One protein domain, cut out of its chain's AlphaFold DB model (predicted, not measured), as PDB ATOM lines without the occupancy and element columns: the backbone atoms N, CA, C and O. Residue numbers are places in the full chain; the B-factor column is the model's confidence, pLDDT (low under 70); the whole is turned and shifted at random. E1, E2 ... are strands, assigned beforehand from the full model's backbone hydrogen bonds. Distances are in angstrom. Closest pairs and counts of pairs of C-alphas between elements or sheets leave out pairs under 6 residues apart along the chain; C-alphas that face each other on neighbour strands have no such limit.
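Overview. This is residues 190 to 374 of the 982 residues of the protein "SCP domain-containing protein" of Rhodobacteraceae bacterium 2376 (UniProt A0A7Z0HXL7). The chain is wound in stacked, flattened turns, a solenoid whose two long, twisted sheets stand face to face along its middle, from E6 and E7 to E11 and E12. From E8 to E14 it passes from one sheet to the other strand by strand, while the hairpins E2-E3 and E5-E6 lengthen one end and E15-E16 and E18-E19 the other. The printed part has 185 residues with 19 named strands, E1 to E19, and no named helix, class all strand; both sheets are mixed, in the orders E3 E2 E5 E6 E9 E11 E13 E17 E16 E15 and E4 E1 E7 E8 E10 E12 E14 E18 E19. The whole is compact, with a radius of gyration of the C-alphas of 16.3 A and spans of 44, 32 and 29 A.

Arrangement. E1, residues 190 to 196, is antiparallel to the edge strand E4, residues 230 to 235, with N 191 and O 233 at 2.8 A, and parallel to E7, residues 262 to 267, with N 264 and O 192 at 2.8 A. In the other sheet E2, residues 215 to 218, and the edge strand E3, residues 221 to 224, form a hairpin, with N 216 and O 223 at 2.8 A. E5, residues 239 to 246, is antiparallel to E2, with N 217 and O 243 at 2.9 A, and forms a hairpin with E6, residues 249 to 256, with N 242 and O 253 at 2.8 A. The closest C-alphas of E6 and E7 are those of Asp 256 and Val 262, 7.7 A apart. E7 and E8, residues 271 to 274, are a hairpin, with N 265 and O 273 at 2.8 A. E8, E10 at 286 to 289, E12 at 304 to 307, E14 at 322 to 325 and E18 at 364 to 367 are parallel, each to the next; N 288 and O 272 are 2.9 A apart. E9 at 278 to 280, antiparallel to E6, E11 at 296 to 298, E13 at 314 to 316 and E17 at 356 to 360 are likewise parallel, each to the next; N 298 and O 278 are 2.9 A apart. The closest C-alphas of E10 and E11, Leu 289 and Leu 297, are 7.6 A apart. E15 at 333 to 338, E16 at 341 to 346 and E17 form a meander, each strand the antiparallel neighbour of the one before; N 336 and O 343 are 2.8 A apart. E18 and E19, residues 370 to 373, are a hairpin, with N 372 and O 365 at 2.8 A.

Along the chain. E1 begins at C-alpha 190, (65.595, 23.772, -9.779), and is 19.2 A long; E5 measures 22.5 A and E6 23.3 A. E19 ends at C-alpha 373, (99.878, 11.687, -22.562).

Size, cuts and confidence. The C-alphas farthest apart, Ala 227 and Gly 339, are 49.3 A apart. The printed part has no cut; the link from E1 to E2, residues 197 to 214, is long. Residue 339 is under pLDDT 70.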
ATOM      1  N   PHE A 190      64.917  23.974 -11.048       94.31
ATOM      2  CA  PHE A 190      65.595  23.772  -9.779       94.31
ATOM      3  C   PHE A 190      67.033  23.314  -9.981       94.31
ATOM      4  O   PHE A 190      67.300  22.383 -10.738       94.31
ATOM      5  N   LEU A 191      67.933  23.927  -9.221       96.12
ATOM      6  CA  LEU A 191      69.202  23.319  -8.867       96.12
ATOM      7  C   LEU A 191      68.966  22.461  -7.624       96.12
ATOM      8  O   LEU A 191      68.528  22.971  -6.591       96.12
ATOM      9  N   THR A 192      69.224  21.167  -7.713       96.94
ATOM     10  CA  THR A 192      69.055  20.216  -6.608       96.94
ATOM     11  C   THR A 192      70.325  19.402  -6.439       96.94
ATOM     12  O   THR A 192      71.136  19.346  -7.351       96.94
ATOM     13  N   GLY A 193      70.521  18.752  -5.303       96.81
ATOM     14  CA  GLY A 193      71.665  17.861  -5.139       96.81
ATOM     15  C   GLY A 193      71.841  17.401  -3.710       96.81
ATOM     16  O   GLY A 193      71.017  17.701  -2.838       96.81
ATOM     17  N   VAL A 194      72.932  16.686  -3.489       97.12
ATOM     18  CA  VAL A 194      73.365  16.217  -2.180       97.12
ATOM     19  C   VAL A 194      74.821  16.609  -1.954       97.12
ATOM     20  O   VAL A 194      75.650  16.596  -2.859       97.12
ATOM     21  N   ILE A 195      75.097  17.038  -0.729       96.88
ATOM     22  CA  ILE A 195      76.425  17.392  -0.249       96.88
ATOM     23  C   ILE A 195      76.858  16.284   0.707       96.88
ATOM     24  O   ILE A 195      76.184  16.087   1.722       96.88
ATOM     25  N   TYR A 196      77.920  15.546   0.396       95.75
ATOM     26  CA  TYR A 196      78.306  14.361   1.169       95.75
ATOM     27  C   TYR A 196      79.810  14.089   1.120       95.75
ATOM     28  O   TYR A 196      80.510  14.599   0.244       95.75
ATOM     29  N   ASP A 197      80.286  13.343   2.114       93.94
ATOM     30  CA  ASP A 197      81.640  12.791   2.159       93.94
ATOM     31  C   ASP A 197      81.536  11.308   1.746       93.94
ATOM     32  O   ASP A 197      80.905  10.533   2.468       93.94
ATOM     33  N   ASP A 198      82.091  10.943   0.588       87.94
ATOM     34  CA  ASP A 198      82.002   9.603  -0.019       87.94
ATOM     35  C   ASP A 198      82.972   8.655   0.699       87.94
ATOM     36  O   ASP A 198      84.172   8.588   0.416       87.94
ATOM     37  N   ALA A 199      82.471   7.987   1.736       85.94
ATOM     38  CA  ALA A 199      83.296   7.241   2.676       85.94
ATOM     39  C   ALA A 199      83.624   5.831   2.176       85.94
ATOM     40  O   ALA A 199      84.618   5.249   2.624       85.94
ATOM     41  N   ASP A 200      82.783   5.276   1.303       75.75
ATOM     42  CA  ASP A 200      82.957   3.955   0.699       75.75
ATOM     43  C   ASP A 200      83.497   4.007  -0.741       75.75
ATOM     44  O   ASP A 200      83.834   2.958  -1.298       75.75
ATOM     45  N   THR A 201      83.730   5.211  -1.277       84.38
ATOM     46  CA  THR A 201      84.349   5.485  -2.582       84.38
ATOM     47  C   THR A 201      83.552   4.928  -3.761       84.38
ATOM     48  O   THR A 201      84.129   4.578  -4.793       84.38
ATOM     49  N   ASP A 202      82.229   4.825  -3.616       79.12
ATOM     50  CA  ASP A 202      81.339   4.311  -4.659       79.12
ATOM     51  C   ASP A 202      80.782   5.408  -5.594       79.12
ATOM     52  O   ASP A 202      80.107   5.106  -6.588       79.12
ATOM     53  N   GLY A 203      81.104   6.682  -5.321       83.81
ATOM     54  CA  GLY A 203      80.692   7.836  -6.119       83.81
ATOM     55  C   GLY A 203      79.196   8.147  -6.031       83.81
ATOM     56  O   GLY A 203      78.658   8.866  -6.885       83.81
ATOM     57  N   PHE A 204      78.501   7.596  -5.036       91.12
ATOM     58  CA  PHE A 204      77.077   7.749  -4.808       91.12
ATOM     59  C   PHE A 204      76.796   7.991  -3.321       91.12
ATOM     60  O   PHE A 204      77.509   7.562  -2.435       91.12
ATOM     61  N   TYR A 205      75.713   8.705  -3.012       91.69
ATOM     62  CA  TYR A 205      75.364   8.949  -1.614       91.69
ATOM     63  C   TYR A 205      74.929   7.651  -0.918       91.69
ATOM     64  O   TYR A 205      73.893   7.070  -1.269       91.69
ATOM     65  N   SER A 206      75.635   7.293   0.148       89.44
ATOM     66  CA  SER A 206      75.273   6.258   1.110       89.44
ATOM     67  C   SER A 206      74.632   6.849   2.375       89.44
ATOM     68  O   SER A 206      74.797   8.013   2.762       89.44
ATOM     69  N   ILE A 207      73.816   6.038   3.054       88.31
ATOM     70  CA  ILE A 207      73.149   6.462   4.291       88.31
ATOM     71  C   ILE A 207      74.205   6.782   5.356       88.31
ATOM     72  O   ILE A 207      74.907   5.900   5.837       88.31
ATOM     73  N   GLY A 208      74.247   8.045   5.784       87.19
ATOM     74  CA  GLY A 208      75.148   8.518   6.840       87.19
ATOM     75  C   GLY A 208      76.268   9.437   6.356       87.19
ATOM     76  O   GLY A 208      76.922  10.057   7.189       87.19
ATOM     77  N   GLU A 209      76.426   9.595   5.045       92.25
ATOM     78  CA  GLU A 209      77.479  10.419   4.429       92.25
ATOM     79  C   GLU A 209      77.107  11.896   4.283       92.25
ATOM     80  O   GLU A 209      77.940  12.760   4.012       92.25
ATOM     81  N   GLY A 210      75.823  12.203   4.456       94.69
ATOM     82  CA  GLY A 210      75.278  13.530   4.228       94.69
ATOM     83  C   GLY A 210      75.891  14.588   5.133       94.69
ATOM     84  O   GLY A 210      75.946  14.440   6.356       94.69
ATOM     85  N   ARG A 211      76.262  15.717   4.533       94.00
ATOM     86  CA  ARG A 211      76.876  16.835   5.240       94.00
ATOM     87  C   ARG A 211      75.901  17.985   5.445       94.00
ATOM     88  O   ARG A 211      75.443  18.624   4.499       94.00
ATOM     89  N   GLU A 212      75.623  18.295   6.707       94.75
ATOM     90  CA  GLU A 212      74.769  19.420   7.096       94.75
ATOM     91  C   GLU A 212      75.501  20.767   7.025       94.75
ATOM     92  O   GLU A 212      76.671  20.881   7.387       94.75
ATOM     93  N   GLY A 213      74.770  21.826   6.679       92.38
ATOM     94  CA  GLY A 213      75.186  23.201   6.966       92.38
ATOM     95  C   GLY A 213      76.088  23.859   5.923       92.38
ATOM     96  O   GLY A 213      76.461  25.018   6.115       92.38
ATOM     97  N   VAL A 214      76.382  23.189   4.809       94.00
ATOM     98  CA  VAL A 214      77.072  23.792   3.659       94.00
ATOM     99  C   VAL A 214      76.124  24.778   2.993       94.00
ATOM    100  O   VAL A 214      74.965  24.449   2.744       94.00
ATOM    101  N   THR A 215      76.581  26.005   2.740       94.25
ATOM    102  CA  THR A 215      75.734  27.037   2.125       94.25
ATOM    103  C   THR A 215      75.867  26.988   0.610       94.25
ATOM    104  O   THR A 215      76.950  27.219   0.082       94.25
ATOM    105  N   ILE A 216      74.754  26.752  -0.082       95.50
ATOM    106  CA  ILE A 216      74.641  26.796  -1.540       95.50
ATOM    107  C   ILE A 216      73.946  28.099  -1.912       95.50
ATOM    108  O   ILE A 216      72.880  28.401  -1.369       95.50
ATOM    109  N   SER A 217      74.530  28.880  -2.819       91.94
ATOM    110  CA  SER A 217      73.951  30.149  -3.275       91.94
ATOM    111  C   SER A 217      73.766  30.186  -4.786       91.94
ATOM    112  O   SER A 217      74.676  29.826  -5.520       91.94
ATOM    113  N   VAL A 218      72.603  30.671  -5.232       88.88
ATOM    114  CA  VAL A 218      72.218  30.816  -6.646       88.88
ATOM    115  C   VAL A 218      71.491  32.142  -6.835       88.88
ATOM    116  O   VAL A 218      70.493  32.403  -6.163       88.88
ATOM    117  N   GLY A 219      71.969  33.012  -7.730       71.88
ATOM    118  CA  GLY A 219      71.230  34.225  -8.129       71.88
ATOM    119  C   GLY A 219      70.819  35.158  -6.971       71.88
ATOM    120  O   GLY A 219      69.798  35.842  -7.051       71.88
ATOM    121  N   GLY A 220      71.585  35.173  -5.872       75.25
ATOM    122  CA  GLY A 220      71.297  35.949  -4.656       75.25
ATOM    123  C   GLY A 220      70.357  35.273  -3.645       75.25
ATOM    124  O   GLY A 220      70.047  35.877  -2.615       75.25
ATOM    125  N   GLN A 221      69.911  34.045  -3.913       85.94
ATOM    126  CA  GLN A 221      69.273  33.150  -2.948       85.94
ATOM    127  C   GLN A 221      70.319  32.213  -2.342       85.94
ATOM    128  O   GLN A 221      71.348  31.962  -2.960       85.94
ATOM    129  N   SER A 222      70.066  31.707  -1.134       90.94
ATOM    130  CA  SER A 222      70.908  30.679  -0.519       90.94
ATOM    131  C   SER A 222      70.079  29.699   0.300       90.94
ATOM    132  O   SER A 222      69.043  30.069   0.862       90.94
ATOM    133  N   VAL A 223      70.546  28.457   0.362       93.50
ATOM    134  CA  VAL A 223      70.034  27.395   1.230       93.50
ATOM    135  C   VAL A 223      71.216  26.706   1.900       93.50
ATOM    136  O   VAL A 223      72.326  26.728   1.377       93.50
ATOM    137  N   THR A 224      70.989  26.104   3.061       94.00
ATOM    138  CA  THR A 224      71.964  25.208   3.685       94.00
ATOM    139  C   THR A 224      71.573  23.763   3.423       94.00
ATOM    140  O   THR A 224      70.384  23.441   3.532       94.00
ATOM    141  N   SER A 225      72.547  22.903   3.138       95.06
ATOM    142  CA  SER A 225      72.321  21.459   3.056       95.06
ATOM    143  C   SER A 225      71.675  20.929   4.340       95.06
ATOM    144  O   SER A 225      71.976  21.381   5.453       95.06
ATOM    145  N   ALA A 226      70.728  20.004   4.182       93.62
ATOM    146  CA  ALA A 226      70.053  19.352   5.300       93.62
ATOM    147  C   ALA A 226      70.987  18.369   6.029       93.62
ATOM    148  O   ALA A 226      72.079  18.077   5.561       93.62
ATOM    149  N   ALA A 227      70.528  17.791   7.146       92.31
ATOM    150  CA  ALA A 227      71.287  16.783   7.900       92.31
ATOM    151  C   ALA A 227      71.746  15.575   7.056       92.31
ATOM    152  O   ALA A 227      72.767  14.980   7.354       92.31
ATOM    153  N   ALA A 228      70.994  15.233   6.006       92.06
ATOM    154  CA  ALA A 228      71.332  14.184   5.045       92.06
ATOM    155  C   ALA A 228      72.041  14.728   3.784       92.06
ATOM    156  O   ALA A 228      72.055  14.066   2.759       92.06
ATOM    157  N   GLY A 229      72.550  15.960   3.798       95.62
ATOM    158  CA  GLY A 229      73.250  16.572   2.662       95.62
ATOM    159  C   GLY A 229      72.358  17.190   1.582       95.62
ATOM    160  O   GLY A 229      72.793  18.093   0.871       95.62
ATOM    161  N   GLY A 230      71.101  16.758   1.462       96.06
ATOM    162  CA  GLY A 230      70.203  17.207   0.396       96.06
ATOM    163  C   GLY A 230      69.861  18.700   0.419       96.06
ATOM    164  O   GLY A 230      69.664  19.299   1.486       96.06
ATOM    165  N   TYR A 231      69.714  19.290  -0.768       95.88
ATOM    166  CA  TYR A 231      69.255  20.666  -0.965       95.88
ATOM    167  C   TYR A 231      68.479  20.835  -2.282       95.88
ATOM    168  O   TYR A 231      68.606  20.035  -3.206       95.88
ATOM    169  N   ALA A 232      67.676  21.900  -2.371       94.38
ATOM    170  CA  ALA A 232      67.019  22.329  -3.604       94.38
ATOM    171  C   ALA A 232      66.828  23.855  -3.612       94.38
ATOM    172  O   ALA A 232      66.407  24.443  -2.610       94.38
ATOM    173  N   LEU A 233      67.119  24.493  -4.743       93.31
ATOM    174  CA  LEU A 233      66.997  25.930  -4.983       93.31
ATOM    175  C   LEU A 233      66.288  26.185  -6.308       93.31
ATOM    176  O   LEU A 233      66.683  25.673  -7.348       93.31
ATOM    177  N   ALA A 234      65.258  27.021  -6.272       91.00
ATOM    178  CA  ALA A 234      64.525  27.435  -7.456       91.00
ATOM    179  C   ALA A 234      65.213  28.616  -8.159       91.00
ATOM    180  O   ALA A 234      65.614  29.581  -7.506       91.00
ATOM    181  N   SER A 235      65.263  28.590  -9.490       90.25
ATOM    182  CA  SER A 235      65.768  29.687 -10.316       90.25
ATOM    183  C   SER A 235      64.908  29.902 -11.564       90.25
ATOM    184  O   SER A 235      64.518  28.961 -12.252       90.25
ATOM    185  N   ASP A 236      64.636  31.173 -11.868       87.50
ATOM    186  CA  ASP A 236      64.014  31.602 -13.131       87.50
ATOM    187  C   ASP A 236      65.061  31.902 -14.224       87.50
ATOM    188  O   ASP A 236      64.706  32.221 -15.362       87.50
ATOM    189  N   ALA A 237      66.350  31.894 -13.874       88.69
ATOM    190  CA  ALA A 237      67.432  32.103 -14.825       88.69
ATOM    191  C   ALA A 237      67.774  30.782 -15.519       88.69
ATOM    192  O   ALA A 237      67.876  29.759 -14.850       88.69
ATOM    193  N   ALA A 238      67.965  30.843 -16.841       87.00
ATOM    194  CA  ALA A 238      68.467  29.717 -17.620       87.00
ATOM    195  C   ALA A 238      69.881  29.357 -17.155       87.00
ATOM    196  O   ALA A 238      70.107  28.263 -16.692       87.00
ATOM    197  N   GLU A 239      70.792  30.322 -17.125       91.38
ATOM    198  CA  GLU A 239      72.171  30.094 -16.702       91.38
ATOM    199  C   GLU A 239      72.384  30.657 -15.290       91.38
ATOM    200  O   GLU A 239      72.057  31.824 -15.021       91.38
ATOM    201  N   VAL A 240      72.900  29.838 -14.375       93.75
ATOM    202  CA  VAL A 240      73.077  30.195 -12.962       93.75
ATOM    203  C   VAL A 240      74.519  30.046 -12.511       93.75
ATOM    204  O   VAL A 240      75.152  29.027 -12.744       93.75
ATOM    205  N   GLU A 241      75.025  31.055 -11.805       94.56
ATOM    206  CA  GLU A 241      76.256  30.939 -11.025       94.56
ATOM    207  C   GLU A 241      75.903  30.374  -9.644       94.56
ATOM    208  O   GLU A 241      75.067  30.937  -8.922       94.56
ATOM    209  N   VAL A 242      76.525  29.250  -9.315       95.50
ATOM    210  CA  VAL A 242      76.389  28.525  -8.059       95.50
ATOM    211  C   VAL A 242      77.655  28.736  -7.246       95.50
ATOM    212  O   VAL A 242      78.757  28.614  -7.776       95.50
ATOM    213  N   SER A 243      77.512  29.021  -5.955       93.50
ATOM    214  CA  SER A 243      78.643  29.004  -5.026       93.50
ATOM    215  C   SER A 243      78.368  28.117  -3.823       93.50
ATOM    216  O   SER A 243      77.297  28.229  -3.217       93.50
ATOM    217  N   PHE A 244      79.363  27.330  -3.434       94.44
ATOM    218  CA  PHE A 244      79.374  26.529  -2.218       94.44
ATOM    219  C   PHE A 244      80.318  27.162  -1.197       94.44
ATOM    220  O   PHE A 244      81.436  27.542  -1.538       94.44
ATOM    221  N   ASP A 245      79.870  27.274   0.050       90.06
ATOM    222  CA  ASP A 245      80.728  27.580   1.198       90.06
ATOM    223  C   ASP A 245      80.881  26.312   2.039       90.06
ATOM    224  O   ASP A 245      79.990  25.957   2.821       90.06
ATOM    225  N   TRP A 246      81.996  25.617   1.818       81.94
ATOM    226  CA  TRP A 246      82.378  24.406   2.532       81.94
ATOM    227  C   TRP A 246      83.440  24.750   3.571       81.94
ATOM    228  O   TRP A 246      84.607  24.957   3.241       81.94
ATOM    229  N   ASP A 247      83.042  24.851   4.839       81.50
ATOM    230  CA  ASP A 247      83.934  25.179   5.960       81.50
ATOM    231  C   ASP A 247      84.807  26.443   5.744       81.50
ATOM    232  O   ASP A 247      85.901  26.567   6.301       81.50
ATOM    233  N   GLY A 248      84.322  27.423   4.971       78.88
ATOM    234  CA  GLY A 248      85.050  28.650   4.634       78.88
ATOM    235  C   GLY A 248      85.846  28.588   3.328       78.88
ATOM    236  O   GLY A 248      86.442  29.601   2.944       78.88
ATOM    237  N   THR A 249      85.854  27.445   2.642       82.38
ATOM    238  CA  THR A 249      86.338  27.300   1.265       82.38
ATOM    239  C   THR A 249      85.200  27.631   0.309       82.38
ATOM    240  O   THR A 249      84.154  26.983   0.320       82.38
ATOM    241  N   ALA A 250      85.405  28.661  -0.512       87.00
ATOM    242  CA  ALA A 250      84.449  29.061  -1.532       87.00
ATOM    243  C   ALA A 250      84.759  28.337  -2.847       87.00
ATOM    244  O   ALA A 250      85.843  28.526  -3.399       87.00
ATOM    245  N   LEU A 251      83.795  27.559  -3.332       92.75
ATOM    246  CA  LEU A 251      83.802  26.965  -4.667       92.75
ATOM    247  C   LEU A 251      82.725  27.632  -5.512       92.75
ATOM    248  O   LEU A 251      81.658  27.959  -4.981       92.75
ATOM    249  N   SER A 252      82.951  27.803  -6.811       93.94
ATOM    250  CA  SER A 252      81.889  28.220  -7.724       93.94
ATOM    251  C   SER A 252      81.870  27.440  -9.028       93.94
ATOM    252  O   SER A 252      82.879  26.895  -9.466       93.94
ATOM    253  N   ALA A 253      80.694  27.386  -9.643       96.00
ATOM    254  CA  ALA A 253      80.482  26.836 -10.972       96.00
ATOM    255  C   ALA A 253      79.287  27.522 -11.637       96.00
ATOM    256  O   ALA A 253      78.414  28.071 -10.961       96.00
ATOM    257  N   GLN A 254      79.236  27.488 -12.959       96.69
ATOM    258  CA  GLN A 254      78.093  27.930 -13.740       96.69
ATOM    259  C   GLN A 254      77.372  26.711 -14.312       96.69
ATOM    260  O   GLN A 254      78.020  25.802 -14.822       96.69
ATOM    261  N   VAL A 255      76.044  26.702 -14.207       96.12
ATOM    262  CA  VAL A 255      75.183  25.590 -14.631       96.12
ATOM    263  C   VAL A 255      74.066  26.101 -15.533       96.12
ATOM    264  O   VAL A 255      73.478  27.150 -15.244       96.12
ATOM    265  N   ASP A 256      73.747  25.352 -16.590       91.69
ATOM    266  CA  ASP A 256      72.580  25.619 -17.437       91.69
ATOM    267  C   ASP A 256      71.336  24.838 -16.977       91.69
ATOM    268  O   ASP A 256      71.302  23.615 -16.945       91.69
ATOM    269  N   LEU A 257      70.286  25.574 -16.629       92.75
ATOM    270  CA  LEU A 257      68.944  25.113 -16.274       92.75
ATOM    271  C   LEU A 257      67.947  25.321 -17.427       92.75
ATOM    272  O   LEU A 257      66.735  25.279 -17.201       92.75
ATOM    273  N   SER A 258      68.397  25.630 -18.646       89.75
ATOM    274  CA  SER A 258      67.517  25.908 -19.789       89.75
ATOM    275  C   SER A 258      66.645  24.709 -20.178       89.75
ATOM    276  O   SER A 258      65.466  24.901 -20.500       89.75
ATOM    277  N   ASP A 259      67.182  23.495 -20.039       88.12
ATOM    278  CA  ASP A 259      66.521  22.235 -20.399       88.12
ATOM    279  C   ASP A 259      65.781  21.554 -19.233       88.12
ATOM    280  O   ASP A 259      65.092  20.550 -19.421       88.12
ATOM    281  N   GLY A 260      65.837  22.130 -18.028       93.00
ATOM    282  CA  GLY A 260      65.107  21.628 -16.868       93.00
ATOM    283  C   GLY A 260      65.871  21.790 -15.567       93.00
ATOM    284  O   GLY A 260      66.705  22.681 -15.406       93.00
ATOM    285  N   ASN A 261      65.542  20.941 -14.600       96.75
ATOM    286  CA  ASN A 261      66.314  20.858 -13.368       96.75
ATOM    287  C   ASN A 261      67.714  20.300 -13.630       96.75
ATOM    288  O   ASN A 261      67.880  19.442 -14.493       96.75
ATOM    289  N   VAL A 262      68.679  20.699 -12.804       97.69
ATOM    290  CA  VAL A 262      70.013  20.091 -12.777       97.69
ATOM    291  C   VAL A 262      70.332  19.609 -11.374       97.69
ATOM    292  O   VAL A 262      70.051  20.288 -10.380       97.69
ATOM    293  N   LYS A 263      70.908  18.410 -11.311       97.88
ATOM    294  CA  LYS A 263      71.515  17.846 -10.118       97.88
ATOM    295  C   LYS A 263      72.967  18.298 -10.073       97.88
ATOM    296  O   LYS A 263      73.678  18.105 -11.052       97.88
ATOM    297  N   LEU A 264      73.374  18.903  -8.965       97.56
ATOM    298  CA  LEU A 264      74.729  19.376  -8.731       97.56
ATOM    299  C   LEU A 264      75.174  18.937  -7.337       97.56
ATOM    300  O   LEU A 264      74.760  19.511  -6.328       97.56
ATOM    301  N   ASP A 265      75.998  17.907  -7.273       97.62
ATOM    302  CA  ASP A 265      76.515  17.396  -6.009       97.62
ATOM    303  C   ASP A 265      77.877  18.003  -5.699       97.62
ATOM    304  O   ASP A 265      78.630  18.365  -6.605       97.62
ATOM    305  N   LEU A 266      78.182  18.100  -4.406       95.94
ATOM    306  CA  LEU A 266      79.520  18.408  -3.915       95.94
ATOM    307  C   LEU A 266      79.981  17.236  -3.053       95.94
ATOM    308  O   LEU A 266      79.395  16.985  -1.996       95.94
ATOM    309  N   VAL A 267      81.015  16.555  -3.534       94.81
ATOM    310  CA  VAL A 267      81.577  15.332  -2.956       94.81
ATOM    311  C   VAL A 267      82.936  15.664  -2.342       94.81
ATOM    312  O   VAL A 267      83.741  16.377  -2.955       94.81
ATOM    313  N   ASP A 268      83.151  15.240  -1.097       90.94
ATOM    314  CA  ASP A 268      84.390  15.425  -0.316       90.94
ATOM    315  C   ASP A 268      84.870  16.884  -0.192       90.94
ATOM    316  O   ASP A 268      86.020  17.182   0.139       90.94
ATOM    317  N   GLY A 269      83.978  17.834  -0.477       85.38
ATOM    318  CA  GLY A 269      84.247  19.265  -0.434       85.38
ATOM    319  C   GLY A 269      85.119  19.804  -1.559       85.38
ATOM    320  O   GLY A 269      85.497  20.972  -1.483       85.38
ATOM    321  N   LEU A 270      85.444  18.998  -2.575       82.06
ATOM    322  CA  LEU A 270      86.357  19.385  -3.661       82.06
ATOM    323  C   LEU A 270      85.877  18.981  -5.062       82.06
ATOM    324  O   LEU A 270      86.266  19.640  -6.027       82.06
ATOM    325  N   ARG A 271      85.018  17.958  -5.177       91.44
ATOM    326  CA  ARG A 271      84.528  17.426  -6.456       91.44
ATOM    327  C   ARG A 271      83.091  17.863  -6.728       91.44
ATOM    328  O   ARG A 271      82.217  17.671  -5.884       91.44
ATOM    329  N   ILE A 272      82.829  18.404  -7.919       96.06
ATOM    330  CA  ILE A 272      81.472  18.765  -8.365       96.06
ATOM    331  C   ILE A 272      80.953  17.763  -9.397       96.06
ATOM    332  O   ILE A 272      81.569  17.587 -10.442       96.06
ATOM    333  N   MET A 273      79.779  17.175  -9.157       97.12
ATOM    334  CA  MET A 273      79.130  16.269 -10.117       97.12
ATOM    335  C   MET A 273      77.843  16.891 -10.653       97.12
ATOM    336  O   MET A 273      76.963  17.239  -9.866       97.12
ATOM    337  N   SER A 274      77.718  17.039 -11.973       97.56
ATOM    338  CA  SER A 274      76.599  17.747 -12.611       97.56
ATOM    339  C   SER A 274      75.817  16.862 -13.575       97.56
ATOM    340  O   SER A 274      76.401  16.167 -14.396       97.56
ATOM    341  N   SER A 275      74.488  16.935 -13.544       97.69
ATOM    342  CA  SER A 275      73.617  16.328 -14.565       97.69
ATOM    343  C   SER A 275      73.265  17.274 -15.723       97.69
ATOM    344  O   SER A 275      72.274  17.047 -16.417       97.69
ATOM    345  N   GLY A 276      73.978  18.388 -15.850       95.88
ATOM    346  CA  GLY A 276      73.778  19.414 -16.872       95.88
ATOM    347  C   GLY A 276      75.098  20.088 -17.235       95.88
ATOM    348  O   GLY A 276      76.113  19.843 -16.577       95.88
ATOM    349  N   ASP A 277      75.066  20.948 -18.253       96.81
ATOM    350  CA  ASP A 277      76.243  21.685 -18.720       96.81
ATOM    351  C   ASP A 277      76.911  22.455 -17.578       96.81
ATOM    352  O   ASP A 277      76.243  23.153 -16.804       96.81
ATOM    353  N   LEU A 278      78.234  22.317 -17.482       97.25
ATOM    354  CA  LEU A 278      79.017  22.796 -16.352       97.25
ATOM    355  C   LEU A 278      80.231  23.604 -16.820       97.25
ATOM    356  O   LEU A 278      81.043  23.144 -17.622       97.25
ATOM    357  N   VAL A 279      80.398  24.799 -16.254       97.69
ATOM    358  CA  VAL A 279      81.628  25.596 -16.381       97.69
ATOM    359  C   VAL A 279      82.207  25.825 -14.993       97.69
ATOM    360  O   VAL A 279      81.535  26.366 -14.112       97.69
ATOM    361  N   LEU A 280      83.457  25.417 -14.786       97.12
ATOM    362  CA  LEU A 280      84.105  25.526 -13.486       97.12
ATOM    363  C   LEU A 280      84.453  26.981 -13.165       97.12
ATOM    364  O   LEU A 280      85.006  27.721 -13.978       97.12
ATOM    365  N   GLY A 281      84.111  27.390 -11.948       92.56
ATOM    366  CA  GLY A 281      84.470  28.679 -11.380       92.56
ATOM    367  C   GLY A 281      85.686  28.568 -10.466       92.56
ATOM    368  O   GLY A 281      86.554  27.714 -10.644       92.56
ATOM    369  N   ASP A 282      85.765  29.458  -9.483       88.75
ATOM    370  CA  ASP A 282      86.906  29.536  -8.579       88.75
ATOM    371  C   ASP A 282      86.937  28.332  -7.623       88.75
ATOM    372  O   ASP A 282      85.911  27.911  -7.090       88.75
ATOM    373  N   GLY A 283      88.138  27.807  -7.369       85.94
ATOM    374  CA  GLY A 283      88.402  26.815  -6.323       85.94
ATOM    375  C   GLY A 283      88.108  25.356  -6.683       85.94
ATOM    376  O   GLY A 283      88.503  24.480  -5.920       85.94
ATOM    377  N   VAL A 284      87.469  25.083  -7.823       91.56
ATOM    378  CA  VAL A 284      87.142  23.715  -8.257       91.56
ATOM    379  C   VAL A 284      88.311  23.121  -9.042       91.56
ATOM    380  O   VAL A 284      88.776  23.740  -9.997       91.56
ATOM    381  N   ILE A 285      88.782  21.944  -8.633       89.38
ATOM    382  CA  ILE A 285      89.883  21.213  -9.292       89.38
ATOM    383  C   ILE A 285      89.438  19.869  -9.870       89.38
ATOM    384  O   ILE A 285      90.149  19.284 -10.677       89.38
ATOM    385  N   GLU A 286      88.260  19.386  -9.482       95.38
ATOM    386  CA  GLU A 286      87.734  18.109  -9.938       95.38
ATOM    387  C   GLU A 286      86.240  18.233 -10.223       95.38
ATOM    388  O   GLU A 286      85.481  18.791  -9.421       95.38
ATOM    389  N   ALA A 287      85.811  17.732 -11.378       97.12
ATOM    390  CA  ALA A 287      84.406  17.740 -11.746       97.12
ATOM    391  C   ALA A 287      84.040  16.589 -12.677       97.12
ATOM    392  O   ALA A 287      84.883  16.094 -13.418       97.12
ATOM    393  N   GLY A 288      82.771  16.198 -12.668       97.06
ATOM    394  CA  GLY A 288      82.259  15.131 -13.516       97.06
ATOM    395  C   GLY A 288      80.828  15.349 -13.975       97.06
ATOM    396  O   GLY A 288      80.083  16.159 -13.413       97.06
ATOM    397  N   LEU A 289      80.449  14.602 -15.007       97.38
ATOM    398  CA  LEU A 289      79.109  14.626 -15.585       97.38
ATOM    399  C   LEU A 289      78.332  13.357 -15.220       97.38
ATOM    400  O   LEU A 289      78.880  12.260 -15.175       97.38
ATOM    401  N   LEU A 290      77.039  13.516 -14.951       95.56
ATOM    402  CA  LEU A 290      76.138  12.456 -14.509       95.56
ATOM    403  C   LEU A 290      75.123  12.103 -15.600       95.56
ATOM    404  O   LEU A 290      74.501  12.982 -16.194       95.56
ATOM    405  N   GLY A 291      74.856  10.806 -15.751       94.25
ATOM    406  CA  GLY A 291      73.819  10.286 -16.643       94.25
ATOM    407  C   GLY A 291      74.265  10.121 -18.096       94.25
ATOM    408  O   GLY A 291      75.451  10.189 -18.416       94.25
ATOM    409  N   VAL A 292      73.278   9.873 -18.958       94.88
ATOM    410  CA  VAL A 292      73.462   9.512 -20.380       94.88
ATOM    411  C   VAL A 292      73.151  10.657 -21.352       94.88
ATOM    412  O   VAL A 292      72.943  10.423 -22.538       94.88
ATOM    413  N   ALA A 293      73.022  11.887 -20.853       94.44
ATOM    414  CA  ALA A 293      72.782  13.049 -21.703       94.44
ATOM    415  C   ALA A 293      74.080  13.513 -22.378       94.44
ATOM    416  O   ALA A 293      75.153  13.437 -21.777       94.44
ATOM    417  N   ASP A 294      73.954  14.053 -23.589       95.62
ATOM    418  CA  ASP A 294      75.042  14.759 -24.264       95.62
ATOM    419  C   ASP A 294      75.255  16.099 -23.554       95.62
ATOM    420  O   ASP A 294      74.356  16.943 -23.521       95.62
ATOM    421  N   LEU A 295      76.424  16.270 -22.943       95.94
ATOM    422  CA  LEU A 295      76.709  17.376 -22.032       95.94
ATOM    423  C   LEU A 295      78.065  18.012 -22.337       95.94
ATOM    424  O   LEU A 295      78.926  17.442 -23.012       95.94
ATOM    425  N   SER A 296      78.264  19.216 -21.816       97.19
ATOM    426  CA  SER A 296      79.526  19.936 -21.897       97.19
ATOM    427  C   SER A 296      80.120  20.241 -20.527       97.19
ATOM    428  O   SER A 296      79.423  20.593 -19.574       97.19
ATOM    429  N   LEU A 297      81.445  20.120 -20.449       98.06
ATOM    430  CA  LEU A 297      82.234  20.434 -19.265       98.06
ATOM    431  C   LEU A 297      83.410  21.326 -19.655       98.06
ATOM    432  O   LEU A 297      84.293  20.926 -20.412       98.06
ATOM    433  N   THR A 298      83.419  22.551 -19.137       98.06
ATOM    434  CA  THR A 298      84.528  23.492 -19.321       98.06
ATOM    435  C   THR A 298      85.272  23.680 -18.004       98.06
ATOM    436  O   THR A 298      84.666  24.074 -17.006       98.06
ATOM    437  N   GLY A 299      86.577  23.421 -18.014       96.56
ATOM    438  CA  GLY A 299      87.489  23.663 -16.902       96.56
ATOM    439  C   GLY A 299      87.681  25.149 -16.583       96.56
ATOM    440  O   GLY A 299      87.003  26.033 -17.113       96.56
ATOM    441  N   ASN A 300      88.629  25.442 -15.698       92.56
ATOM    442  CA  ASN A 300      88.989  26.799 -15.297       92.56
ATOM    443  C   ASN A 300      90.476  27.083 -15.583       92.56
ATOM    444  O   ASN A 300      91.050  26.592 -16.545       92.56
ATOM    445  N   GLY A 301      91.086  28.010 -14.841       89.56
ATOM    446  CA  GLY A 301      92.506  28.339 -15.001       89.56
ATOM    447  C   GLY A 301      93.459  27.475 -14.169       89.56
ATOM    448  O   GLY A 301      94.654  27.777 -14.163       89.56
ATOM    449  N   LEU A 302      92.933  26.513 -13.408       90.50
ATOM    450  CA  LEU A 302      93.670  25.580 -12.556       90.50
ATOM    451  C   LEU A 302      93.885  24.260 -13.297       90.50
ATOM    452  O   LEU A 302      93.304  24.036 -14.350       90.50
ATOM    453  N   ASP A 303      94.698  23.391 -12.712       90.69
ATOM    454  CA  ASP A 303      94.847  22.021 -13.185       90.69
ATOM    455  C   ASP A 303      93.573  21.252 -12.804       90.69
ATOM    456  O   ASP A 303      93.175  21.258 -11.631       90.69
ATOM    457  N   ASN A 304      92.867  20.694 -13.790       94.56
ATOM    458  CA  ASN A 304      91.572  20.053 -13.568       94.56
ATOM    459  C   ASN A 304      91.582  18.558 -13.903       94.56
ATOM    460  O   ASN A 304      92.088  18.144 -14.946       94.56
ATOM    461  N   THR A 305      90.925  17.771 -13.050       96.06
ATOM    462  CA  THR A 305      90.544  16.377 -13.313       96.06
ATOM    463  C   THR A 305      89.068  16.340 -13.713       96.06
ATOM    464  O   THR A 305      88.193  16.722 -12.932       96.06
ATOM    465  N   LEU A 306      88.789  15.936 -14.952       97.25
ATOM    466  CA  LEU A 306      87.474  16.053 -15.586       97.25
ATOM    467  C   LEU A 306      86.930  14.667 -15.955       97.25
ATOM    468  O   LEU A 306      87.440  14.019 -16.864       97.25
ATOM    469  N   HIS A 307      85.887  14.214 -15.264       96.38
ATOM    470  CA  HIS A 307      85.284  12.891 -15.454       96.38
ATOM    471  C   HIS A 307      84.205  12.918 -16.540       96.38
ATOM    472  O   HIS A 307      83.269  13.726 -16.484       96.38
ATOM    473  N   VAL A 308      84.329  12.025 -17.523       95.38
ATOM    474  CA  VAL A 308      83.419  11.950 -18.678       95.38
ATOM    475  C   VAL A 308      82.075  11.317 -18.291       95.38
ATOM    476  O   VAL A 308      82.025  10.364 -17.513       95.38
ATOM    477  N   GLY A 309      80.974  11.838 -18.843       90.81
ATOM    478  CA  GLY A 309      79.634  11.254 -18.692       90.81
ATOM    479  C   GLY A 309      79.413  10.033 -19.595       90.81
ATOM    480  O   GLY A 309      80.330   9.591 -20.277       90.81
ATOM    481  N   ARG A 310      78.194   9.473 -19.612       89.62
ATOM    482  CA  ARG A 310      77.864   8.322 -20.480       89.62
ATOM    483  C   ARG A 310      77.337   8.709 -21.874       89.62
ATOM    484  O   ARG A 310      77.224   7.853 -22.743       89.62
ATOM    485  N   GLY A 311      76.979   9.980 -22.079       89.81
ATOM    486  CA  GLY A 311      76.567  10.530 -23.380       89.81
ATOM    487  C   GLY A 311      77.729  11.155 -24.157       89.81
ATOM    488  O   GLY A 311      78.836  11.285 -23.628       89.81
ATOM    489  N   ASP A 312      77.467  11.595 -25.391       95.62
ATOM    490  CA  ASP A 312      78.482  12.251 -26.218       95.62
ATOM    491  C   ASP A 312      78.885  13.577 -25.558       95.62
ATOM    492  O   ASP A 312      78.111  14.539 -25.511       95.62
ATOM    493  N   THR A 313      80.105  13.633 -25.018       96.00
ATOM    494  CA  THR A 313      80.538  14.764 -24.192       96.00
ATOM    495  C   THR A 313      81.469  15.708 -24.950       96.00
ATOM    496  O   THR A 313      82.369  15.291 -25.686       96.00
ATOM    497  N   VAL A 314      81.306  17.015 -24.723       97.44
ATOM    498  CA  VAL A 314      82.268  18.042 -25.156       97.44
ATOM    499  C   VAL A 314      83.036  18.577 -23.951       97.44
ATOM    500  O   VAL A 314      82.459  19.240 -23.090       97.44
ATOM    501  N   ILE A 315      84.348  18.336 -23.909       97.69
ATOM    502  CA  ILE A 315      85.220  18.796 -22.820       97.69
ATOM    503  C   ILE A 315      86.240  19.815 -23.330       97.69
ATOM    504  O   ILE A 315      86.986  19.569 -24.284       97.69
ATOM    505  N   ASP A 316      86.307  20.963 -22.661       96.81
ATOM    506  CA  ASP A 316      87.388  21.940 -22.816       96.81
ATOM    507  C   ASP A 316      88.086  22.124 -21.472       96.81
ATOM    508  O   ASP A 316      87.506  22.675 -20.541       96.81
ATOM    509  N   GLY A 317      89.341  21.685 -21.366       91.88
ATOM    510  CA  GLY A 317      90.149  21.879 -20.159       91.88
ATOM    511  C   GLY A 317      90.410  23.354 -19.825       91.88
ATOM    512  O   GLY A 317      90.753  23.680 -18.698       91.88
ATOM    513  N   ALA A 318      90.201  24.271 -20.777       94.12
ATOM    514  CA  ALA A 318      90.494  25.692 -20.649       94.12
ATOM    515  C   ALA A 318      91.982  25.982 -20.342       94.12
ATOM    516  O   ALA A 318      92.834  25.835 -21.221       94.12
ATOM    517  N   GLY A 319      92.300  26.516 -19.159       83.00
ATOM    518  CA  GLY A 319      93.676  26.777 -18.720       83.00
ATOM    519  C   GLY A 319      94.239  25.612 -17.903       83.00
ATOM    520  O   GLY A 319      93.559  24.623 -17.707       83.00
ATOM    521  N   GLY A 320      95.476  25.733 -17.416       87.25
ATOM    522  CA  GLY A 320      96.079  24.697 -16.563       87.25
ATOM    523  C   GLY A 320      96.505  23.423 -17.300       87.25
ATOM    524  O   GLY A 320      96.544  23.383 -18.534       87.25
ATOM    525  N   PHE A 321      96.908  22.427 -16.515       85.50
ATOM    526  CA  PHE A 321      97.195  21.060 -16.928       85.50
ATOM    527  C   PHE A 321      95.991  20.173 -16.601       85.50
ATOM    528  O   PHE A 321      95.632  20.010 -15.439       85.50
ATOM    529  N   ASN A 322      95.355  19.620 -17.626       91.12
ATOM    530  CA  ASN A 322      94.062  18.964 -17.508       91.12
ATOM    531  C   ASN A 322      94.153  17.483 -17.860       91.12
ATOM    532  O   ASN A 322      94.661  17.121 -18.930       91.12
ATOM    533  N   ALA A 323      93.583  16.666 -16.981       93.81
ATOM    534  CA  ALA A 323      93.389  15.238 -17.160       93.81
ATOM    535  C   ALA A 323      91.901  14.946 -17.367       93.81
ATOM    536  O   ALA A 323      91.053  15.439 -16.619       93.81
ATOM    537  N   VAL A 324      91.580  14.145 -18.381       97.19
ATOM    538  CA  VAL A 324      90.219  13.645 -18.610       97.19
ATOM    539  C   VAL A 324      90.155  12.179 -18.216       97.19
ATOM    540  O   VAL A 324      90.949  11.386 -18.710       97.19
ATOM    541  N   VAL A 325      89.210  11.837 -17.342       96.56
ATOM    542  CA  VAL A 325      89.073  10.504 -16.747       96.56
ATOM    543  C   VAL A 325      87.938   9.733 -17.411       96.56
ATOM    544  O   VAL A 325      86.783  10.175 -17.428       96.56
ATOM    545  N   PHE A 326      88.288   8.564 -17.925       95.25
ATOM    546  CA  PHE A 326      87.418   7.563 -18.520       95.25
ATOM    547  C   PHE A 326      87.265   6.373 -17.571       95.25
ATOM    548  O   PHE A 326      88.103   6.121 -16.711       95.25
ATOM    549  N   THR A 327      86.152   5.658 -17.705       89.44
ATOM    550  CA  THR A 327      85.784   4.559 -16.794       89.44
ATOM    551  C   THR A 327      86.242   3.183 -17.272       89.44
ATOM    552  O   THR A 327      86.264   2.255 -16.470       89.44
ATOM    553  N   GLY A 328      86.536   3.029 -18.565       80.06
ATOM    554  CA  GLY A 328      87.027   1.790 -19.171       80.06
ATOM    555  C   GLY A 328      88.549   1.740 -19.277       80.06
ATOM    556  O   GLY A 328      89.228   2.734 -19.004       80.06
ATOM    557  N   ALA A 329      89.058   0.584 -19.692       86.00
ATOM    558  CA  ALA A 329      90.465   0.388 -20.035       86.00
ATOM    559  C   ALA A 329      90.829   1.172 -21.307       86.00
ATOM    560  O   ALA A 329      89.944   1.486 -22.100       86.00
ATOM    561  N   GLU A 330      92.105   1.475 -21.559       89.94
ATOM    562  CA  GLU A 330      92.513   2.212 -22.774       89.94
ATOM    563  C   GLU A 330      92.018   1.520 -24.057       89.94
ATOM    564  O   GLU A 330      91.542   2.183 -24.981       89.94
ATOM    565  N   ALA A 331      92.045   0.182 -24.087       83.75
ATOM    566  CA  ALA A 331      91.590  -0.628 -25.218       83.75
ATOM    567  C   ALA A 331      90.084  -0.500 -25.525       83.75
ATOM    568  O   ALA A 331      89.662  -0.776 -26.651       83.75
ATOM    569  N   ASP A 332      89.279  -0.035 -24.563       90.50
ATOM    570  CA  ASP A 332      87.853   0.237 -24.757       90.50
ATOM    571  C   ASP A 332      87.610   1.493 -25.606       90.50
ATOM    572  O   ASP A 332      86.464   1.772 -25.956       90.50
ATOM    573  N   TYR A 333      88.648   2.265 -25.953       91.75
ATOM    574  CA  TYR A 333      88.495   3.538 -26.648       91.75
ATOM    575  C   TYR A 333      89.344   3.643 -27.915       91.75
ATOM    576  O   TYR A 333      90.539   3.367 -27.943       91.75
ATOM    577  N   GLU A 334      88.749   4.173 -28.983       92.81
ATOM    578  CA  GLU A 334      89.490   4.641 -30.153       92.81
ATOM    579  C   GLU A 334      89.824   6.132 -29.996       92.81
ATOM    580  O   GLU A 334      88.936   6.992 -30.000       92.81
ATOM    581  N   VAL A 335      91.117   6.457 -29.899       90.69
ATOM    582  CA  VAL A 335      91.608   7.840 -29.797       90.69
ATOM    583  C   VAL A 335      92.082   8.348 -31.158       90.69
ATOM    584  O   VAL A 335      92.971   7.782 -31.793       90.69
ATOM    585  N   SER A 336      91.542   9.485 -31.597       88.81
ATOM    586  CA  SER A 336      91.975  10.166 -32.820       88.81
ATOM    587  C   SER A 336      92.288  11.641 -32.576       88.81
ATOM    588  O   SER A 336      91.565  12.352 -31.882       88.81
ATOM    589  N   VAL A 337      93.381  12.130 -33.172       84.25
ATOM    590  CA  VAL A 337      93.834  13.521 -33.017       84.25
ATOM    591  C   VAL A 337      93.774  14.238 -34.363       84.25
ATOM    592  O   VAL A 337      94.466  13.869 -35.313       84.25
ATOM    593  N   ASN A 338      92.971  15.301 -34.455       78.88
ATOM    594  CA  ASN A 338      92.829  16.087 -35.680       78.88
ATOM    595  C   ASN A 338      92.869  17.591 -35.389       78.88
ATOM    596  O   ASN A 338      91.944  18.169 -34.826       78.88
ATOM    597  N   GLY A 339      93.959  18.249 -35.792       66.75
ATOM    598  CA  GLY A 339      94.070  19.708 -35.714       66.75
ATOM    599  C   GLY A 339      94.081  20.295 -34.295       66.75
ATOM    600  O   GLY A 339      93.748  21.468 -34.149       66.75
ATOM    601  N   GLY A 340      94.476  19.515 -33.280       70.06
ATOM    602  CA  GLY A 340      94.505  19.930 -31.868       70.06
ATOM    603  C   GLY A 340      93.227  19.614 -31.081       70.06
ATOM    604  O   GLY A 340      93.167  19.910 -29.894       70.06
ATOM    605  N   THR A 341      92.235  19.008 -31.731       84.12
ATOM    606  CA  THR A 341      91.066  18.397 -31.090       84.12
ATOM    607  C   THR A 341      91.287  16.891 -31.004       84.12
ATOM    608  O   THR A 341      91.762  16.287 -31.973       84.12
ATOM    609  N   VAL A 342      90.955  16.303 -29.856       92.25
ATOM    610  CA  VAL A 342      91.014  14.855 -29.628       92.25
ATOM    611  C   VAL A 342      89.595  14.312 -29.621       92.25
ATOM    612  O   VAL A 342      88.723  14.875 -28.967       92.25
ATOM    613  N   THR A 343      89.352  13.248 -30.373       94.50
ATOM    614  CA  THR A 343      88.097  12.503 -30.332       94.50
ATOM    615  C   THR A 343      88.384  11.138 -29.734       94.50
ATOM    616  O   THR A 343      89.231  10.421 -30.266       94.50
ATOM    617  N   VAL A 344      87.702  10.816 -28.638       94.69
ATOM    618  CA  VAL A 344      87.800   9.542 -27.920       94.69
ATOM    619  C   VAL A 344      86.455   8.835 -28.053       94.69
ATOM    620  O   VAL A 344      85.452   9.313 -27.524       94.69
ATOM    621  N   THR A 345      86.423   7.748 -28.812       96.00
ATOM    622  CA  THR A 345      85.211   6.962 -29.082       96.00
ATOM    623  C   THR A 345      85.213   5.733 -28.191       96.00
ATOM    624  O   THR A 345      86.090   4.895 -28.354       96.00
ATOM    625  N   ASP A 346      84.242   5.607 -27.292       93.31
ATOM    626  CA  ASP A 346      84.038   4.376 -26.524       93.31
ATOM    627  C   ASP A 346      83.508   3.258 -27.440       93.31
ATOM    628  O   ASP A 346      82.551   3.454 -28.196       93.31
ATOM    629  N   LEU A 347      84.171   2.106 -27.413       89.31
ATOM    630  CA  LEU A 347      83.902   0.930 -28.242       89.31
ATOM    631  C   LEU A 347      83.008  -0.088 -27.528       89.31
ATOM    632  O   LEU A 347      82.497  -1.009 -28.178       89.31
ATOM    633  N   ARG A 348      82.784   0.071 -26.218       86.56
ATOM    634  CA  ARG A 348      81.878  -0.785 -25.448       86.56
ATOM    635  C   ARG A 348      80.452  -0.583 -25.944       86.56
ATOM    636  O   ARG A 348      80.029   0.515 -26.296       86.56
ATOM    637  N   SER A 349      79.691  -1.673 -25.980       80.62
ATOM    638  CA  SER A 349      78.300  -1.662 -26.460       80.62
ATOM    639  C   SER A 349      77.268  -1.904 -25.359       80.62
ATOM    640  O   SER A 349      76.060  -1.898 -25.617       80.62
ATOM    641  N   ASP A 350      77.736  -2.109 -24.128       81.94
ATOM    642  CA  ASP A 350      76.884  -2.236 -22.958       81.94
ATOM    643  C   ASP A 350      76.461  -0.860 -22.417       81.94
ATOM    644  O   ASP A 350      76.794   0.194 -22.958       81.94
ATOM    645  N   THR A 351      75.688  -0.857 -21.330       80.25
ATOM    646  CA  THR A 351      75.227   0.412 -20.762       80.25
ATOM    647  C   THR A 351      76.386   1.298 -20.301       80.25
ATOM    648  O   THR A 351      76.188   2.501 -20.207       80.25
ATOM    649  N   SER A 352      77.552   0.756 -19.915       82.50
ATOM    650  CA  SER A 352      78.708   1.481 -19.338       82.50
ATOM    651  C   SER A 352      79.447   2.386 -20.323       82.50
ATOM    652  O   SER A 352      80.205   3.244 -19.875       82.50
ATOM    653  N   ALA A 353      79.164   2.251 -21.620       88.56
ATOM    654  CA  ALA A 353      79.746   3.073 -22.670       88.56
ATOM    655  C   ALA A 353      79.583   4.582 -22.405       88.56
ATOM    656  O   ALA A 353      78.529   5.049 -21.968       88.56
ATOM    657  N   GLN A 354      80.639   5.336 -22.709       92.38
ATOM    658  CA  GLN A 354      80.750   6.787 -22.561       92.38
ATOM    659  C   GLN A 354      80.615   7.557 -23.879       92.38
ATOM    660  O   GLN A 354      80.967   8.731 -23.948       92.38
ATOM    661  N   GLY A 355      80.106   6.909 -24.929       92.12
ATOM    662  CA  GLY A 355      79.821   7.547 -26.214       92.12
ATOM    663  C   GLY A 355      81.056   8.104 -26.932       92.12
ATOM    664  O   GLY A 355      82.183   7.626 -26.769       92.12
ATOM    665  N   VAL A 356      80.834   9.113 -27.774       95.69
ATOM    666  CA  VAL A 356      81.866   9.793 -28.564       95.69
ATOM    667  C   VAL A 356      82.196  11.142 -27.941       95.69
ATOM    668  O   VAL A 356      81.403  12.083 -27.963       95.69
ATOM    669  N   ASN A 357      83.424  11.271 -27.452       97.25
ATOM    670  CA  ASN A 357      83.853  12.416 -26.660       97.25
ATOM    671  C   ASN A 357      84.797  13.315 -27.447       97.25
ATOM    672  O   ASN A 357      85.770  12.856 -28.044       97.25
ATOM    673  N   THR A 358      84.521  14.618 -27.447       96.62
ATOM    674  CA  THR A 358      85.351  15.627 -28.117       96.62
ATOM    675  C   THR A 358      86.067  16.481 -27.085       96.62
ATOM    676  O   THR A 358      85.432  17.215 -26.332       96.62
ATOM    677  N   LEU A 359      87.396  16.416 -27.083       97.19
ATOM    678  CA  LEU A 359      88.254  17.039 -26.084       97.19
ATOM    679  C   LEU A 359      89.124  18.141 -26.699       97.19
ATOM    680  O   LEU A 359      89.650  18.023 -27.815       97.19
ATOM    681  N   SER A 360      89.318  19.214 -25.940       94.50
ATOM    682  CA  SER A 360      90.217  20.318 -26.269       94.50
ATOM    683  C   SER A 360      90.909  20.856 -25.020       94.50
ATOM    684  O   SER A 360      90.370  20.769 -23.923       94.50
ATOM    685  N   SER A 361      92.123  21.387 -25.180       91.19
ATOM    686  CA  SER A 361      92.927  21.920 -24.064       91.19
ATOM    687  C   SER A 361      93.276  20.883 -22.974       91.19
ATOM    688  O   SER A 361      93.513  21.252 -21.827       91.19
ATOM    689  N   VAL A 362      93.350  19.599 -23.342       91.12
ATOM    690  CA  VAL A 362      93.650  18.459 -22.454       91.12
ATOM    691  C   VAL A 362      95.071  17.948 -22.692       91.12
ATOM    692  O   VAL A 362      95.553  17.974 -23.830       91.12
ATOM    693  N   GLN A 363      95.749  17.519 -21.626       91.81
ATOM    694  CA  GLN A 363      97.119  17.001 -21.672       91.81
ATOM    695  C   GLN A 363      97.180  15.495 -21.427       91.81
ATOM    696  O   GLN A 363      98.019  14.839 -22.040       91.81
ATOM    697  N   GLU A 364      96.275  14.949 -20.616       93.19
ATOM    698  CA  GLU A 364      96.253  13.526 -20.277       93.19
ATOM    699  C   GLU A 364      94.858  12.920 -20.421       93.19
ATOM    700  O   GLU A 364      93.847  13.562 -20.123       93.19
ATOM    701  N   LEU A 365      94.819  11.663 -20.860       94.69
ATOM    702  CA  LEU A 365      93.653  10.788 -20.794       94.69
ATOM    703  C   LEU A 365      93.949   9.711 -19.754       94.69
ATOM    704  O   LEU A 365      94.973   9.041 -19.846       94.69
ATOM    705  N   HIS A 366      93.102   9.593 -18.742       92.62
ATOM    706  CA  HIS A 366      93.229   8.610 -17.670       92.62
ATOM    707  C   HIS A 366      92.172   7.540 -17.912       92.62
ATOM    708  O   HIS A 366      90.981   7.844 -17.899       92.62
ATOM    709  N   PHE A 367      92.615   6.320 -18.165       92.06
ATOM    710  CA  PHE A 367      91.786   5.127 -18.293       92.06
ATOM    711  C   PHE A 367      91.874   4.307 -16.999       92.06
ATOM    712  O   PHE A 367      92.678   4.611 -16.115       92.06
ATOM    713  N   ALA A 368      91.041   3.277 -16.862       78.75
ATOM    714  CA  ALA A 368      90.998   2.446 -15.657       78.75
ATOM    715  C   ALA A 368      92.325   1.712 -15.371       78.75
ATOM    716  O   ALA A 368      92.610   1.380 -14.222       78.75
ATOM    717  N   ASP A 369      93.124   1.477 -16.409       78.12
ATOM    718  CA  ASP A 369      94.354   0.683 -16.421       78.12
ATOM    719  C   ASP A 369      95.614   1.497 -16.767       78.12
ATOM    720  O   ASP A 369      96.720   0.957 -16.741       78.12
ATOM    721  N   GLY A 370      95.496   2.798 -17.058       71.19
ATOM    722  CA  GLY A 370      96.653   3.573 -17.499       71.19
ATOM    723  C   GLY A 370      96.401   5.048 -17.793       71.19
ATOM    724  O   GLY A 370      95.284   5.556 -17.729       71.19
ATOM    725  N   VAL A 371      97.482   5.761 -18.120       83.94
ATOM    726  CA  VAL A 371      97.459   7.187 -18.469       83.94
ATOM    727  C   VAL A 371      98.133   7.403 -19.821       83.94
ATOM    728  O   VAL A 371      99.303   7.071 -20.006       83.94
ATOM    729  N   VAL A 372      97.420   8.050 -20.742       83.50
ATOM    730  CA  VAL A 372      97.920   8.442 -22.062       83.50
ATOM    731  C   VAL A 372      98.202   9.939 -22.096       83.50
ATOM    732  O   VAL A 372      97.306  10.774 -21.963       83.50
ATOM    733  N   SER A 373      99.460  10.298 -22.349       84.69
ATOM    734  CA  SER A 373      99.878  11.687 -22.562       84.69
ATOM    735  C   SER A 373      99.640  12.137 -24.010       84.69
ATOM    736  O   SER A 373     100.153  11.543 -24.956       84.69
ATOM    737  N   LEU A 374      98.919  13.246 -24.196       77.88
ATOM    738  CA  LEU A 374      98.580  13.815 -25.512       77.88
ATOM    739  C   LEU A 374      99.603  14.837 -26.036       77.88
ATOM    740  O   LEU A 374      99.487  15.333 -27.162       77.88
TER     741      LEU A 374